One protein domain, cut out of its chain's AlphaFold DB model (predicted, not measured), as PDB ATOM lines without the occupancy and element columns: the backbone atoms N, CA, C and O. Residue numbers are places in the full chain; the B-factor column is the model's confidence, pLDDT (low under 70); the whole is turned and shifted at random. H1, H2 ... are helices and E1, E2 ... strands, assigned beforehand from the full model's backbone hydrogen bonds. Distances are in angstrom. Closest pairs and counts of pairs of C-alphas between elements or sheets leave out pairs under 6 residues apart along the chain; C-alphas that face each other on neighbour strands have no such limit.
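Overview. This is residues 2 to 27 and 111 to 194 of the 596 residues of the protein "TerD domain-containing protein" of Streptomyces triticagri (UniProt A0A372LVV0). One very long helix, H2, makes the length of an extended rod; a small two-stranded hairpin, E1 and E2, sits near its last residues, and the shorter helix H1 packs across residues 154 to 166 toward its other end. The unnamed stretch 111 to 127 runs from the hairpin's end of the rod to H1, and H2 then folds back the other way. The printed part has 110 residues, with the order E1, E2, H1, H2, an antiparallel sheet E1 - E2 and the class mostly helix. It is extended, with a radius of gyration of the C-alphas of 21.3 A and spans of 68 by 24 by 19 A.

Arrangement. E1, residues 13 to 17, and E2, residues 20 to 24, form a hairpin with a tight link, antiparallel at 157 degrees. N 15 and O 22 are within hydrogen-bond range at 2.7 A, as are N 22 and O 15 at 2.8 A. H1, residues 128 to 139, is apart from E1. H2, residues 148 to 192, touches H1 with residues 154 to 166 alone, at a steep tilt of 56 degrees, opposite ways; the closest C-alphas, of Ala 135 and Ala 158, are 4.8 A apart. The closest C-alphas of E1 and H2, of Val 14 and Ala 184, are 8.0 A apart. E2 and H2 are only just apart, at 8.4 A. Every O i to N i+4 pair is within hydrogen-bond range in H1, and 40 of 41 are in H2.

Along the chain. E1 begins at C-alpha 13, (0.126, 38.048, 36.202), and measures 12.5 A; E2 measures 12.8 A. H1 measures 16.2 A from C-alpha 128, (28.860, 32.339, 31.600). H2 measures 64.6 A, has a kink of 26 degrees near residue 161, and ends at C-alpha 192, (-10.437, 26.252, 45.653).

Size, cuts and confidence. The C-alphas farthest apart, of Arg 146 and Asn 194, are 69.3 A apart. Residues 28 to 110 are not printed, and C-alphas 27 and 111 are 28.1 A apart. The link from H1 to H2 is short, and residues 144 to 149 stand free. The mean pLDDT of the printed part is 73.9; residues 2 to 27 are under 70.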
ATOM      1  N   GLY A   2      -7.210  38.488  25.244       26.53
ATOM      2  CA  GLY A   2      -6.901  38.191  26.647       26.53
ATOM      3  C   GLY A   2      -6.326  39.400  27.382       26.53
ATOM      4  O   GLY A   2      -5.148  39.723  27.168       26.53
ATOM      5  N   PHE A   3      -7.131  39.996  28.261       26.69
ATOM      6  CA  PHE A   3      -6.713  40.934  29.301       26.69
ATOM      7  C   PHE A   3      -5.678  40.274  30.236       26.69
ATOM      8  O   PHE A   3      -5.445  39.063  30.192       26.69
ATOM      9  N   GLY A   4      -4.969  41.055  31.043       28.97
ATOM     10  CA  GLY A   4      -4.056  40.500  32.037       28.97
ATOM     11  C   GLY A   4      -3.726  41.522  33.103       28.97
ATOM     12  O   GLY A   4      -2.983  42.467  32.831       28.97
ATOM     13  N   PHE A   5      -4.244  41.305  34.303       35.84
ATOM     14  CA  PHE A   5      -4.005  42.143  35.471       35.84
ATOM     15  C   PHE A   5      -2.990  41.508  36.427       35.84
ATOM     16  O   PHE A   5      -2.521  40.385  36.227       35.84
ATOM     17  N   ARG A   6      -2.575  42.295  37.422       36.84
ATOM     18  CA  ARG A   6      -1.709  41.853  38.515       36.84
ATOM     19  C   ARG A   6      -2.579  41.127  39.528       36.84
ATOM     20  O   ARG A   6      -3.454  41.759  40.102       36.84
ATOM     21  N   VAL A   7      -2.294  39.851  39.735       41.94
ATOM     22  CA  VAL A   7      -2.832  39.121  40.886       41.94
ATOM     23  C   VAL A   7      -2.072  39.567  42.123       41.94
ATOM     24  O   VAL A   7      -0.986  40.132  41.970       41.94
ATOM     25  N   GLY A   8      -2.611  39.340  43.324       36.78
ATOM     26  CA  GLY A   8      -2.010  39.628  44.645       36.78
ATOM     27  C   GLY A   8      -0.597  39.063  44.911       36.78
ATOM     28  O   GLY A   8      -0.162  38.971  46.051       36.78
ATOM     29  N   VAL A   9       0.127  38.700  43.853       40.22
ATOM     30  CA  VAL A   9       1.517  38.285  43.752       40.22
ATOM     31  C   VAL A   9       2.338  39.412  43.093       40.22
ATOM     32  O   VAL A   9       2.232  39.630  41.879       40.22
ATOM     33  N   PRO A  10       3.194  40.143  43.832       40.78
ATOM     34  CA  PRO A  10       4.060  41.164  43.246       40.78
ATOM     35  C   PRO A  10       4.924  40.599  42.100       40.78
ATOM     36  O   PRO A  10       5.750  39.715  42.305       40.78
ATOM     37  N   GLY A  11       4.743  41.119  40.878       45.50
ATOM     38  CA  GLY A  11       5.576  40.789  39.708       45.50
ATOM     39  C   GLY A  11       5.056  39.683  38.776       45.50
ATOM     40  O   GLY A  11       5.647  39.479  37.717       45.50
ATOM     41  N   MET A  12       3.938  39.019  39.086       48.72
ATOM     42  CA  MET A  12       3.363  37.953  38.248       48.72
ATOM     43  C   MET A  12       1.905  38.240  37.893       48.72
ATOM     44  O   MET A  12       1.120  38.698  38.719       48.72
ATOM     45  N   ARG A  13       1.525  37.971  36.641       56.41
ATOM     46  CA  ARG A  13       0.126  38.048  36.202       56.41
ATOM     47  C   ARG A  13      -0.432  36.652  36.070       56.41
ATOM     48  O   ARG A  13       0.033  35.923  35.202       56.41
ATOM     49  N   VAL A  14      -1.433  36.303  36.862       52.59
ATOM     50  CA  VAL A  14      -2.275  35.134  36.597       52.59
ATOM     51  C   VAL A  14      -3.407  35.582  35.676       52.59
ATOM     52  O   VAL A  14      -4.056  36.593  35.909       52.59
ATOM     53  N   ARG A  15      -3.587  34.865  34.575       59.66
ATOM     54  CA  ARG A  15      -4.690  35.023  33.638       59.66
ATOM     55  C   ARG A  15      -5.546  33.790  33.743       59.66
ATOM     56  O   ARG A  15      -5.078  32.686  33.495       59.66
ATOM     57  N   VAL A  16      -6.791  34.005  34.082       51.84
ATOM     58  CA  VAL A  16      -7.839  33.002  34.068       51.84
ATOM     59  C   VAL A  16      -8.677  33.235  32.822       51.84
ATOM     60  O   VAL A  16      -9.236  34.305  32.637       51.84
ATOM     61  N   SER A  17      -8.705  32.275  31.911       55.56
ATOM     62  CA  SER A  17      -9.582  32.372  30.747       55.56
ATOM     63  C   SER A  17     -10.291  31.052  30.521       55.56
ATOM     64  O   SER A  17      -9.902  30.022  31.074       55.56
ATOM     65  N   THR A  18     -11.227  31.057  29.577       42.22
ATOM     66  CA  THR A  18     -11.864  29.859  29.004       42.22
ATOM     67  C   THR A  18     -10.897  28.762  28.525       42.22
ATOM     68  O   THR A  18     -11.328  27.658  28.219       42.22
ATOM     69  N   ARG A  19      -9.582  29.032  28.453       46.28
ATOM     70  CA  ARG A  19      -8.507  28.104  28.043       46.28
ATOM     71  C   ARG A  19      -7.596  27.689  29.210       46.28
ATOM     72  O   ARG A  19      -6.481  27.204  28.970       46.28
ATOM     73  N   GLY A  20      -8.045  27.917  30.442       50.44
ATOM     74  CA  GLY A  20      -7.360  27.594  31.690       50.44
ATOM     75  C   GLY A  20      -6.648  28.780  32.347       50.44
ATOM     76  O   GLY A  20      -6.572  29.886  31.806       50.44
ATOM     77  N   VAL A  21      -6.089  28.520  33.529       50.56
ATOM     78  CA  VAL A  21      -5.296  29.484  34.299       50.56
ATOM     79  C   VAL A  21      -3.850  29.439  33.821       50.56
ATOM     80  O   VAL A  21      -3.220  28.385  33.778       50.56
ATOM     81  N   ARG A  22      -3.294  30.584  33.442       51.41
ATOM     82  CA  ARG A  22      -1.908  30.723  32.990       51.41
ATOM     83  C   ARG A  22      -1.270  31.889  33.690       51.41
ATOM     84  O   ARG A  22      -1.861  32.962  33.712       51.41
ATOM     85  N   THR A  23      -0.045  31.739  34.173       49.88
ATOM     86  CA  THR A  23       0.701  32.921  34.590       49.88
ATOM     87  C   THR A  23       1.574  33.450  33.457       49.88
ATOM     88  O   THR A  23       1.958  32.739  32.526       49.88
ATOM     89  N   SER A  24       1.839  34.745  33.493       45.53
ATOM     90  CA  SER A  24       2.769  35.417  32.603       45.53
ATOM     91  C   SER A  24       3.601  36.398  33.404       45.53
ATOM     92  O   SER A  24       3.141  37.003  34.376       45.53
ATOM     93  N   VAL A  25       4.841  36.534  32.967       43.28
ATOM     94  CA  VAL A  25       5.879  37.304  33.623       43.28
ATOM     95  C   VAL A  25       6.426  38.290  32.579       43.28
ATOM     96  O   VAL A  25       6.821  37.867  31.495       43.28
ATOM     97  N   GLY A  26       6.356  39.598  32.857       38.59
ATOM     98  CA  GLY A  26       6.861  40.671  31.978       38.59
ATOM     99  C   GLY A  26       5.930  41.184  30.848       38.59
ATOM    100  O   GLY A  26       4.775  40.752  30.723       38.59
ATOM    101  N   PRO A  27       6.398  42.154  30.026       33.91
ATOM    102  CA  PRO A  27       5.709  42.658  28.830       33.91
ATOM    103  C   PRO A  27       5.612  41.598  27.723       33.91
ATOM    104  O   PRO A  27       6.478  40.734  27.582       33.91
ATOM    105  N   GLU A 111     -16.946  26.602  24.321       86.00
ATOM    106  CA  GLU A 111     -16.281  25.610  25.158       86.00
ATOM    107  C   GLU A 111     -15.492  26.317  26.261       86.00
ATOM    108  O   GLU A 111     -14.594  27.117  25.989       86.00
ATOM    109  N   PHE A 112     -15.819  25.991  27.509       88.25
ATOM    110  CA  PHE A 112     -15.201  26.562  28.702       88.25
ATOM    111  C   PHE A 112     -14.348  25.488  29.369       88.25
ATOM    112  O   PHE A 112     -14.869  24.522  29.927       88.25
ATOM    113  N   SER A 113     -13.026  25.617  29.264       86.31
ATOM    114  CA  SER A 113     -12.102  24.652  29.858       86.31
ATOM    115  C   SER A 113     -11.987  24.891  31.363       86.31
ATOM    116  O   SER A 113     -11.715  26.029  31.754       86.31
ATOM    117  N   PRO A 114     -12.114  23.846  32.202       87.38
ATOM    118  CA  PRO A 114     -11.890  23.969  33.632       87.38
ATOM    119  C   PRO A 114     -10.514  24.563  33.945       87.38
ATOM    120  O   PRO A 114      -9.497  24.203  33.340       87.38
ATOM    121  N   ALA A 115     -10.492  25.474  34.906       86.81
ATOM    122  CA  ALA A 115      -9.294  26.056  35.466       86.81
ATOM    123  C   ALA A 115      -8.417  24.965  36.097       86.81
ATOM    124  O   ALA A 115      -8.898  24.037  36.746       86.81
ATOM    125  N   GLY A 116      -7.107  25.099  35.908       84.62
ATOM    126  CA  GLY A 116      -6.100  24.287  36.585       84.62
ATOM    127  C   GLY A 116      -5.175  25.167  37.425       84.62
ATOM    128  O   GLY A 116      -5.288  26.391  37.368       84.62
ATOM    129  N   PRO A 117      -4.229  24.570  38.166       82.38
ATOM    130  CA  PRO A 117      -3.234  25.328  38.909       82.38
ATOM    131  C   PRO A 117      -2.470  26.303  37.995       82.38
ATOM    132  O   PRO A 117      -2.132  25.932  36.865       82.38
ATOM    133  N   PRO A 118      -2.160  27.525  38.460       82.75
ATOM    134  CA  PRO A 118      -1.417  28.485  37.663       82.75
ATOM    135  C   PRO A 118      -0.014  27.971  37.321       82.75
ATOM    136  O   PRO A 118       0.762  27.608  38.202       82.75
ATOM    137  N   ASP A 119       0.329  27.996  36.036       80.00
ATOM    138  CA  ASP A 119       1.665  27.639  35.551       80.00
ATOM    139  C   ASP A 119       2.615  28.842  35.625       80.00
ATOM    140  O   ASP A 119       2.393  29.832  34.920       80.00
ATOM    141  N   VAL A 120       3.647  28.774  36.477       80.19
ATOM    142  CA  VAL A 120       4.677  29.818  36.641       80.19
ATOM    143  C   VAL A 120       5.803  29.607  35.630       80.19
ATOM    144  O   VAL A 120       6.494  28.590  35.710       80.19
ATOM    145  N   PRO A 121       6.052  30.552  34.700       80.12
ATOM    146  CA  PRO A 121       7.051  30.353  33.665       80.12
ATOM    147  C   PRO A 121       8.441  30.235  34.281       80.12
ATOM    148  O   PRO A 121       8.814  31.012  35.169       80.12
ATOM    149  N   LEU A 122       9.206  29.272  33.770       79.44
ATOM    150  CA  LEU A 122      10.592  29.068  34.163       79.44
ATOM    151  C   LEU A 122      11.436  30.306  33.825       79.44
ATOM    152  O   LEU A 122      11.255  30.893  32.749       79.44
ATOM    153  N   PRO A 123      12.377  30.685  34.701       80.50
ATOM    154  CA  PRO A 123      13.300  31.763  34.403       80.50
ATOM    155  C   PRO A 123      14.229  31.408  33.236       80.50
ATOM    156  O   PRO A 123      14.567  30.244  33.003       80.50
ATOM    157  N   GLY A 124      14.678  32.431  32.506       75.75
ATOM    158  CA  GLY A 124      15.699  32.266  31.474       75.75
ATOM    159  C   GLY A 124      17.042  31.838  32.075       75.75
ATOM    160  O   GLY A 124      17.464  32.357  33.105       75.75
ATOM    161  N   GLN A 125      17.744  30.910  31.421       78.12
ATOM    162  CA  GLN A 125      19.075  30.493  31.866       78.12
ATOM    163  C   GLN A 125      20.136  31.516  31.446       78.12
ATOM    164  O   GLN A 125      20.405  31.705  30.256       78.12
ATOM    165  N   LEU A 126      20.774  32.149  32.430       81.19
ATOM    166  CA  LEU A 126      21.934  33.006  32.202       81.19
ATOM    167  C   LEU A 126      23.174  32.155  31.917       81.19
ATOM    168  O   LEU A 126      23.391  31.115  32.542       81.19
ATOM    169  N   THR A 127      23.999  32.603  30.969       83.69
ATOM    170  CA  THR A 127      25.205  31.879  30.541       83.69
ATOM    171  C   THR A 127      26.473  32.568  31.031       83.69
ATOM    172  O   THR A 127      26.528  33.795  31.126       83.69
ATOM    173  N   GLU A 128      27.540  31.794  31.243       82.56
ATOM    174  CA  GLU A 128      28.860  32.339  31.600       82.56
ATOM    175  C   GLU A 128      29.366  33.343  30.556       82.56
ATOM    176  O   GLU A 128      29.918  34.381  30.906       82.56
ATOM    177  N   ARG A 129      29.097  33.098  29.266       80.00
ATOM    178  CA  ARG A 129      29.461  34.030  28.187       80.00
ATOM    179  C   ARG A 129      28.777  35.388  28.318       80.00
ATOM    180  O   ARG A 129      29.407  36.395  28.012       80.00
ATOM    181  N   TRP A 130      27.512  35.417  28.729       86.12
ATOM    182  CA  TRP A 130      26.783  36.666  28.948       86.12
ATOM    183  C   TRP A 130      27.373  37.440  30.132       86.12
ATOM    184  O   TRP A 130      27.740  38.602  29.979       86.12
ATOM    185  N   ALA A 131      27.585  36.766  31.265       82.81
ATOM    186  CA  ALA A 131      28.170  37.384  32.453       82.81
ATOM    187  C   ALA A 131      29.585  37.931  32.182       82.81
ATOM    188  O   ALA A 131      29.922  39.036  32.599       82.81
ATOM    189  N   GLN A 132      30.396  37.198  31.410       84.94
ATOM    190  CA  GLN A 132      31.722  37.647  30.975       84.94
ATOM    191  C   GLN A 132      31.664  38.893  30.085       84.94
ATOM    192  O   GLN A 132      32.558  39.733  30.165       84.94
ATOM    193  N   GLN A 133      30.654  39.025  29.219       80.94
ATOM    194  CA  GLN A 133      30.495  40.210  28.372       80.94
ATOM    195  C   GLN A 133      30.150  41.448  29.202       80.94
ATOM    196  O   GLN A 133      30.794  42.479  29.014       80.94
ATOM    197  N   GLU A 134      29.215  41.322  30.143       83.38
ATOM    198  CA  GLU A 134      28.821  42.390  31.070       83.38
ATOM    199  C   GLU A 134      29.998  42.847  31.946       83.38
ATOM    200  O   GLU A 134      30.374  44.024  31.938       83.38
ATOM    201  N   ALA A 135      30.666  41.903  32.617       84.81
ATOM    202  CA  ALA A 135      31.815  42.196  33.471       84.81
ATOM    203  C   ALA A 135      32.966  42.837  32.684       84.81
ATOM    204  O   ALA A 135      33.605  43.793  33.130       84.81
ATOM    205  N   LYS A 136      33.228  42.340  31.470       81.31
ATOM    206  CA  LYS A 136      34.265  42.893  30.598       81.31
ATOM    207  C   LYS A 136      33.904  44.287  30.105       81.31
ATOM    208  O   LYS A 136      34.802  45.118  30.017       81.31
ATOM    209  N   ALA A 137      32.645  44.555  29.764       79.25
ATOM    210  CA  ALA A 137      32.214  45.887  29.353       79.25
ATOM    211  C   ALA A 137      32.467  46.911  30.469       79.25
ATOM    212  O   ALA A 137      33.053  47.961  30.203       79.25
ATOM    213  N   PHE A 138      32.132  46.551  31.712       87.62
ATOM    214  CA  PHE A 138      32.373  47.367  32.898       87.62
ATOM    215  C   PHE A 138      33.868  47.603  33.163       87.62
ATOM    216  O   PHE A 138      34.333  48.740  33.161       87.62
ATOM    217  N   HIS A 139      34.664  46.537  33.309       82.88
ATOM    218  CA  HIS A 139      36.092  46.647  33.655       82.88
ATOM    219  C   HIS A 139      36.956  47.294  32.567       82.88
ATOM    220  O   HIS A 139      38.053  47.778  32.842       82.88
ATOM    221  N   MET A 140      36.500  47.275  31.313       81.44
ATOM    222  CA  MET A 140      37.213  47.878  30.185       81.44
ATOM    223  C   MET A 140      36.834  49.345  29.949       81.44
ATOM    224  O   MET A 140      37.467  50.002  29.114       81.44
ATOM    225  N   GLN A 141      35.820  49.857  30.649       84.81
ATOM    226  CA  GLN A 141      35.356  51.230  30.522       84.81
ATOM    227  C   GLN A 141      36.470  52.209  30.933       84.81
ATOM    228  O   GLN A 141      37.134  52.038  31.950       84.81
ATOM    229  N   GLY A 142      36.728  53.222  30.100       76.44
ATOM    230  CA  GLY A 142      37.755  54.239  30.366       76.44
ATOM    231  C   GLY A 142      39.213  53.813  30.122       76.44
ATOM    232  O   GLY A 142      40.103  54.656  30.211       76.44
ATOM    233  N   LEU A 143      39.495  52.553  29.754       78.94
ATOM    234  CA  LEU A 143      40.866  52.087  29.497       78.94
ATOM    235  C   LEU A 143      41.339  52.367  28.060       78.94
ATOM    236  O   LEU A 143      40.752  51.899  27.080       78.94
ATOM    237  N   SER A 144      42.489  53.037  27.931       77.69
ATOM    238  CA  SER A 144      43.148  53.300  26.643       77.69
ATOM    239  C   SER A 144      43.545  52.013  25.912       77.69
ATOM    240  O   SER A 144      44.025  51.058  26.517       77.69
ATOM    241  N   LEU A 145      43.434  52.004  24.578       71.38
ATOM    242  CA  LEU A 145      43.856  50.883  23.723       71.38
ATOM    243  C   LEU A 145      45.365  50.592  23.789       71.38
ATOM    244  O   LEU A 145      45.786  49.484  23.450       71.38
ATOM    245  N   ARG A 146      46.179  51.572  24.202       70.56
ATOM    246  CA  ARG A 146      47.644  51.450  24.261       70.56
ATOM    247  C   ARG A 146      48.147  50.835  25.571       70.56
ATOM    248  O   ARG A 146      49.257  50.312  25.584       70.56
ATOM    249  N   ASP A 147      47.331  50.820  26.625       78.56
ATOM    250  CA  ASP A 147      47.700  50.245  27.923       78.56
ATOM    251  C   ASP A 147      47.380  48.742  27.980       78.56
ATOM    252  O   ASP A 147      46.326  48.292  28.440       78.56
ATOM    253  N   ARG A 148      48.290  47.935  27.427       77.25
ATOM    254  CA  ARG A 148      48.111  46.478  27.336       77.25
ATOM    255  C   ARG A 148      48.099  45.800  28.708       77.25
ATOM    256  O   ARG A 148      47.395  44.804  28.857       77.25
ATOM    257  N   ALA A 149      48.840  46.334  29.680       79.56
ATOM    258  CA  ALA A 149      48.936  45.771  31.023       79.56
ATOM    259  C   ALA A 149      47.633  45.989  31.805       79.56
ATOM    260  O   ALA A 149      47.053  45.019  32.296       79.56
ATOM    261  N   ALA A 150      47.100  47.218  31.820       75.94
ATOM    262  CA  ALA A 150      45.828  47.509  32.482       75.94
ATOM    263  C   ALA A 150      44.662  46.715  31.870       75.94
ATOM    264  O   ALA A 150      43.819  46.185  32.591       75.94
ATOM    265  N   ARG A 151      44.644  46.552  30.539       81.12
ATOM    266  CA  ARG A 151      43.627  45.752  29.833       81.12
ATOM    267  C   ARG A 151      43.740  44.250  30.107       81.12
ATOM    268  O   ARG A 151      42.719  43.569  30.105       81.12
ATOM    269  N   ALA A 152      44.948  43.715  30.296       78.88
ATOM    270  CA  ALA A 152      45.135  42.313  30.676       78.88
ATOM    271  C   ALA A 152      44.620  42.062  32.101       78.88
ATOM    272  O   ALA A 152      43.833  41.139  32.306       78.88
ATOM    273  N   ALA A 153      44.959  42.946  33.045       84.31
ATOM    274  CA  ALA A 153      44.462  42.884  34.418       84.31
ATOM    275  C   ALA A 153      42.929  43.047  34.497       84.31
ATOM    276  O   ALA A 153      42.266  42.329  35.239       84.31
ATOM    277  N   ALA A 154      42.349  43.942  33.689       80.69
ATOM    278  CA  ALA A 154      40.900  44.133  33.602       80.69
ATOM    279  C   ALA A 154      40.159  42.893  33.075       80.69
ATOM    280  O   ALA A 154      39.079  42.578  33.560       80.69
ATOM    281  N   ARG A 155      40.736  42.154  32.115       82.38
ATOM    282  CA  ARG A 155      40.148  40.891  31.630       82.38
ATOM    283  C   ARG A 155      40.166  39.802  32.696       82.38
ATOM    284  O   ARG A 155      39.174  39.106  32.840       82.38
ATOM    285  N   GLN A 156      41.262  39.690  33.444       84.12
ATOM    286  CA  GLN A 156      41.369  38.709  34.522       84.12
ATOM    287  C   GLN A 156      40.352  38.988  35.641       84.12
ATOM    288  O   GLN A 156      39.693  38.058  36.095       84.12
ATOM    289  N   ARG A 157      40.162  40.263  36.023       84.88
ATOM    290  CA  ARG A 157      39.096  40.677  36.958       84.88
ATOM    291  C   ARG A 157      37.696  40.425  36.401       84.88
ATOM    292  O   ARG A 157      36.834  39.914  37.098       84.88
ATOM    293  N   ALA A 158      37.471  40.718  35.121       83.56
ATOM    294  CA  ALA A 158      36.185  40.438  34.490       83.56
ATOM    295  C   ALA A 158      35.840  38.941  34.495       83.56
ATOM    296  O   ALA A 158      34.685  38.593  34.699       83.56
ATOM    297  N   GLU A 159      36.815  38.050  34.293       84.00
ATOM    298  CA  GLU A 159      36.593  36.600  34.354       84.00
ATOM    299  C   GLU A 159      36.275  36.106  35.773       84.00
ATOM    300  O   GLU A 159      35.387  35.263  35.924       84.00
ATOM    301  N   SER A 160      36.954  36.625  36.806       82.31
ATOM    302  CA  SER A 160      36.645  36.275  38.200       82.31
ATOM    303  C   SER A 160      35.262  36.770  38.611       82.31
ATOM    304  O   SER A 160      34.454  35.995  39.123       82.31
ATOM    305  N   ASP A 161      34.967  38.036  38.323       88.25
ATOM    306  CA  ASP A 161      33.739  38.683  38.774       88.25
ATOM    307  C   ASP A 161      32.527  38.171  37.998       88.25
ATOM    308  O   ASP A 161      31.456  38.015  38.574       88.25
ATOM    309  N   ALA A 162      32.685  37.826  36.714       85.06
ATOM    310  CA  ALA A 162      31.612  37.245  35.912       85.06
ATOM    311  C   ALA A 162      31.069  35.938  36.501       85.06
ATOM    312  O   ALA A 162      29.866  35.696  36.430       85.06
ATOM    313  N   ARG A 163      31.929  35.087  37.080       86.62
ATOM    314  CA  ARG A 163      31.474  33.836  37.710       86.62
ATOM    315  C   ARG A 163      30.701  34.101  38.996       86.62
ATOM    316  O   ARG A 163      29.657  33.490  39.198       86.62
ATOM    317  N   ALA A 164      31.196  35.013  39.833       86.88
ATOM    318  CA  ALA A 164      30.528  35.401  41.074       86.88
ATOM    319  C   ALA A 164      29.176  36.082  40.795       86.88
ATOM    320  O   ALA A 164      28.164  35.716  41.386       86.88
ATOM    321  N   TYR A 165      29.148  36.995  39.825       87.19
ATOM    322  CA  TYR A 165      27.940  37.658  39.346       87.19
ATOM    323  C   TYR A 165      26.917  36.668  38.782       87.19
ATOM    324  O   TYR A 165      25.748  36.725  39.148       87.19
ATOM    325  N   LEU A 166      27.348  35.721  37.937       85.56
ATOM    326  CA  LEU A 166      26.452  34.703  37.389       85.56
ATOM    327  C   LEU A 166      25.804  33.862  38.494       85.56
ATOM    328  O   LEU A 166      24.600  33.629  38.436       85.56
ATOM    329  N   ALA A 167      26.589  33.408  39.476       85.50
ATOM    330  CA  ALA A 167      26.082  32.599  40.581       85.50
ATOM    331  C   ALA A 167      25.059  33.376  41.426       85.50
ATOM    332  O   ALA A 167      23.960  32.875  41.658       85.50
ATOM    333  N   ALA A 168      25.383  34.618  41.803       85.88
ATOM    334  CA  ALA A 168      24.489  35.482  42.573       85.88
ATOM    335  C   ALA A 168      23.178  35.772  41.824       85.88
ATOM    336  O   ALA A 168      22.093  35.725  42.401       85.88
ATOM    337  N   GLU A 169      23.260  36.032  40.518       85.62
ATOM    338  CA  GLU A 169      22.087  36.339  39.709       85.62
ATOM    339  C   GLU A 169      21.207  35.098  39.473       85.62
ATOM    340  O   GLU A 169      19.980  35.187  39.531       85.62
ATOM    341  N   GLN A 170      21.810  33.921  39.276       84.81
ATOM    342  CA  GLN A 170      21.078  32.653  39.193       84.81
ATOM    343  C   GLN A 170      20.358  32.317  40.506       84.81
ATOM    344  O   GLN A 170      19.206  31.879  40.465       84.81
ATOM    345  N   GLU A 171      20.992  32.548  41.657       86.25
ATOM    346  CA  GLU A 171      20.375  32.357  42.974       86.25
ATOM    347  C   GLU A 171      19.206  33.328  43.189       86.25
ATOM    348  O   GLU A 171      18.103  32.900  43.536       86.25
ATOM    349  N   ARG A 172      19.397  34.620  42.883       87.25
ATOM    350  CA  ARG A 172      18.344  35.647  42.974       87.25
ATOM    351  C   ARG A 172      17.125  35.288  42.128       87.25
ATOM    352  O   ARG A 172      15.997  35.320  42.619       87.25
ATOM    353  N   ILE A 173      17.344  34.945  40.859       82.12
ATOM    354  CA  ILE A 173      16.278  34.584  39.920       82.12
ATOM    355  C   ILE A 173      15.559  33.304  40.374       82.12
ATOM    356  O   ILE A 173      14.330  33.246  40.307       82.12
ATOM    357  N   SER A 174      16.297  32.308  40.876       83.31
ATOM    358  CA  SER A 174      15.709  31.072  41.411       83.31
ATOM    359  C   SER A 174      14.832  31.357  42.632       83.31
ATOM    360  O   SER A 174      13.687  30.914  42.671       83.31
ATOM    361  N   GLY A 175      15.300  32.186  43.570       83.56
ATOM    362  CA  GLY A 175      14.510  32.595  44.735       83.56
ATOM    363  C   GLY A 175      13.240  33.371  44.365       83.56
ATOM    364  O   GLY A 175      12.186  33.167  44.968       83.56
ATOM    365  N   ILE A 176      13.296  34.223  43.332       80.81
ATOM    366  CA  ILE A 176      12.102  34.890  42.786       80.81
ATOM    367  C   ILE A 176      11.133  33.860  42.214       80.81
ATOM    368  O   ILE A 176       9.947  33.911  42.532       80.81
ATOM    369  N   HIS A 177      11.621  32.918  41.406       81.19
ATOM    370  CA  HIS A 177      10.788  31.877  40.815       81.19
ATOM    371  C   HIS A 177      10.087  31.023  41.881       81.19
ATOM    372  O   HIS A 177       8.875  30.833  41.808       81.19
ATOM    373  N   GLU A 178      10.812  30.577  42.907       84.69
ATOM    374  CA  GLU A 178      10.251  29.818  44.031       84.69
ATOM    375  C   GLU A 178       9.187  30.614  44.795       84.69
ATOM    376  O   GLU A 178       8.141  30.078  45.168       84.69
ATOM    377  N   ASN A 179       9.426  31.908  45.019       80.25
ATOM    378  CA  ASN A 179       8.445  32.777  45.656       80.25
ATOM    379  C   ASN A 179       7.185  32.937  44.789       80.25
ATOM    380  O   ASN A 179       6.074  32.827  45.306       80.25
ATOM    381  N   LEU A 180       7.339  33.130  43.476       79.06
ATOM    382  CA  LEU A 180       6.216  33.200  42.539       79.06
ATOM    383  C   LEU A 180       5.415  31.892  42.512       79.06
ATOM    384  O   LEU A 180       4.188  31.934  42.580       79.06
ATOM    385  N   GLN A 181       6.086  30.737  42.489       81.94
ATOM    386  CA  GLN A 181       5.443  29.423  42.593       81.94
ATOM    387  C   GLN A 181       4.655  29.271  43.895       81.94
ATOM    388  O   GLN A 181       3.508  28.825  43.876       81.94
ATOM    389  N   ARG A 182       5.239  29.673  45.028       82.69
ATOM    390  CA  ARG A 182       4.570  29.612  46.334       82.69
ATOM    391  C   ARG A 182       3.315  30.475  46.362       82.69
ATOM    392  O   ARG A 182       2.272  30.021  46.815       82.69
ATOM    393  N   GLN A 183       3.411  31.702  45.867       80.62
ATOM    394  CA  GLN A 183       2.289  32.634  45.838       80.62
ATOM    395  C   GLN A 183       1.189  32.176  44.864       80.62
ATOM    396  O   GLN A 183       0.013  32.240  45.207       80.62
ATOM    397  N   ALA A 184       1.554  31.625  43.700       80.62
ATOM    398  CA  ALA A 184       0.607  30.986  42.782       80.62
ATOM    399  C   ALA A 184      -0.139  29.816  43.441       80.62
ATOM    400  O   ALA A 184      -1.346  29.668  43.260       80.62
ATOM    401  N   ALA A 185       0.574  28.994  44.217       84.69
ATOM    402  CA  ALA A 185      -0.014  27.867  44.927       84.69
ATOM    403  C   ALA A 185      -0.982  28.313  46.033       84.69
ATOM    404  O   ALA A 185      -2.035  27.699  46.179       84.69
ATOM    405  N   ILE A 186      -0.649  29.373  46.780       83.62
ATOM    406  CA  ILE A 186      -1.542  29.966  47.791       83.62
ATOM    407  C   ILE A 186      -2.817  30.477  47.119       83.62
ATOM    408  O   ILE A 186      -3.898  30.011  47.453       83.62
ATOM    409  N   TRP A 187      -2.683  31.324  46.093       86.62
ATOM    410  CA  TRP A 187      -3.831  31.855  45.353       86.62
ATOM    411  C   TRP A 187      -4.732  30.743  44.802       86.62
ATOM    412  O   TRP A 187      -5.952  30.820  44.903       86.62
ATOM    413  N   TRP A 188      -4.139  29.675  44.257       89.44
ATOM    414  CA  TRP A 188      -4.903  28.528  43.768       89.44
ATOM    415  C   TRP A 188      -5.673  27.824  44.886       89.44
ATOM    416  O   TRP A 188      -6.829  27.464  44.695       89.44
ATOM    417  N   GLN A 189      -5.060  27.630  46.055       92.50
ATOM    418  CA  GLN A 189      -5.754  27.040  47.201       92.50
ATOM    419  C   GLN A 189      -6.900  27.922  47.692       92.50
ATOM    420  O   GLN A 189      -7.960  27.392  48.015       92.50
ATOM    421  N   ASP A 190      -6.704  29.235  47.726       88.56
ATOM    422  CA  ASP A 190      -7.726  30.179  48.170       88.56
ATOM    423  C   ASP A 190      -8.904  30.212  47.183       88.56
ATOM    424  O   ASP A 190     -10.061  30.165  47.597       88.56
ATOM    425  N   LEU A 191      -8.629  30.140  45.875       89.75
ATOM    426  CA  LEU A 191      -9.659  29.953  44.850       89.75
ATOM    427  C   LEU A 191     -10.451  28.650  45.060       89.75
ATOM    428  O   LEU A 191     -11.674  28.649  44.958       89.75
ATOM    429  N   LEU A 192      -9.774  27.535  45.371       92.19
ATOM    430  CA  LEU A 192     -10.437  26.252  45.653       92.19
ATOM    431  C   LEU A 192     -11.285  26.277  46.932       92.19
ATOM    432  O   LEU A 192     -12.236  25.506  47.038       92.19
ATOM    433  N   ARG A 193     -10.933  27.127  47.901       94.12
ATOM    434  CA  ARG A 193     -11.673  27.320  49.158       94.12
ATOM    435  C   ARG A 193     -12.825  28.318  49.038       94.12
ATOM    436  O   ARG A 193     -13.519  28.531  50.024       94.12
ATOM    437  N   ASN A 194     -13.038  28.878  47.848       94.38
ATOM    438  CA  ASN A 194     -13.998  29.942  47.583       94.38
ATOM    439  C   ASN A 194     -13.741  31.221  48.399       94.38
ATOM    440  O   ASN A 194     -14.681  31.918  48.776       94.38
TER     441      ASN A 194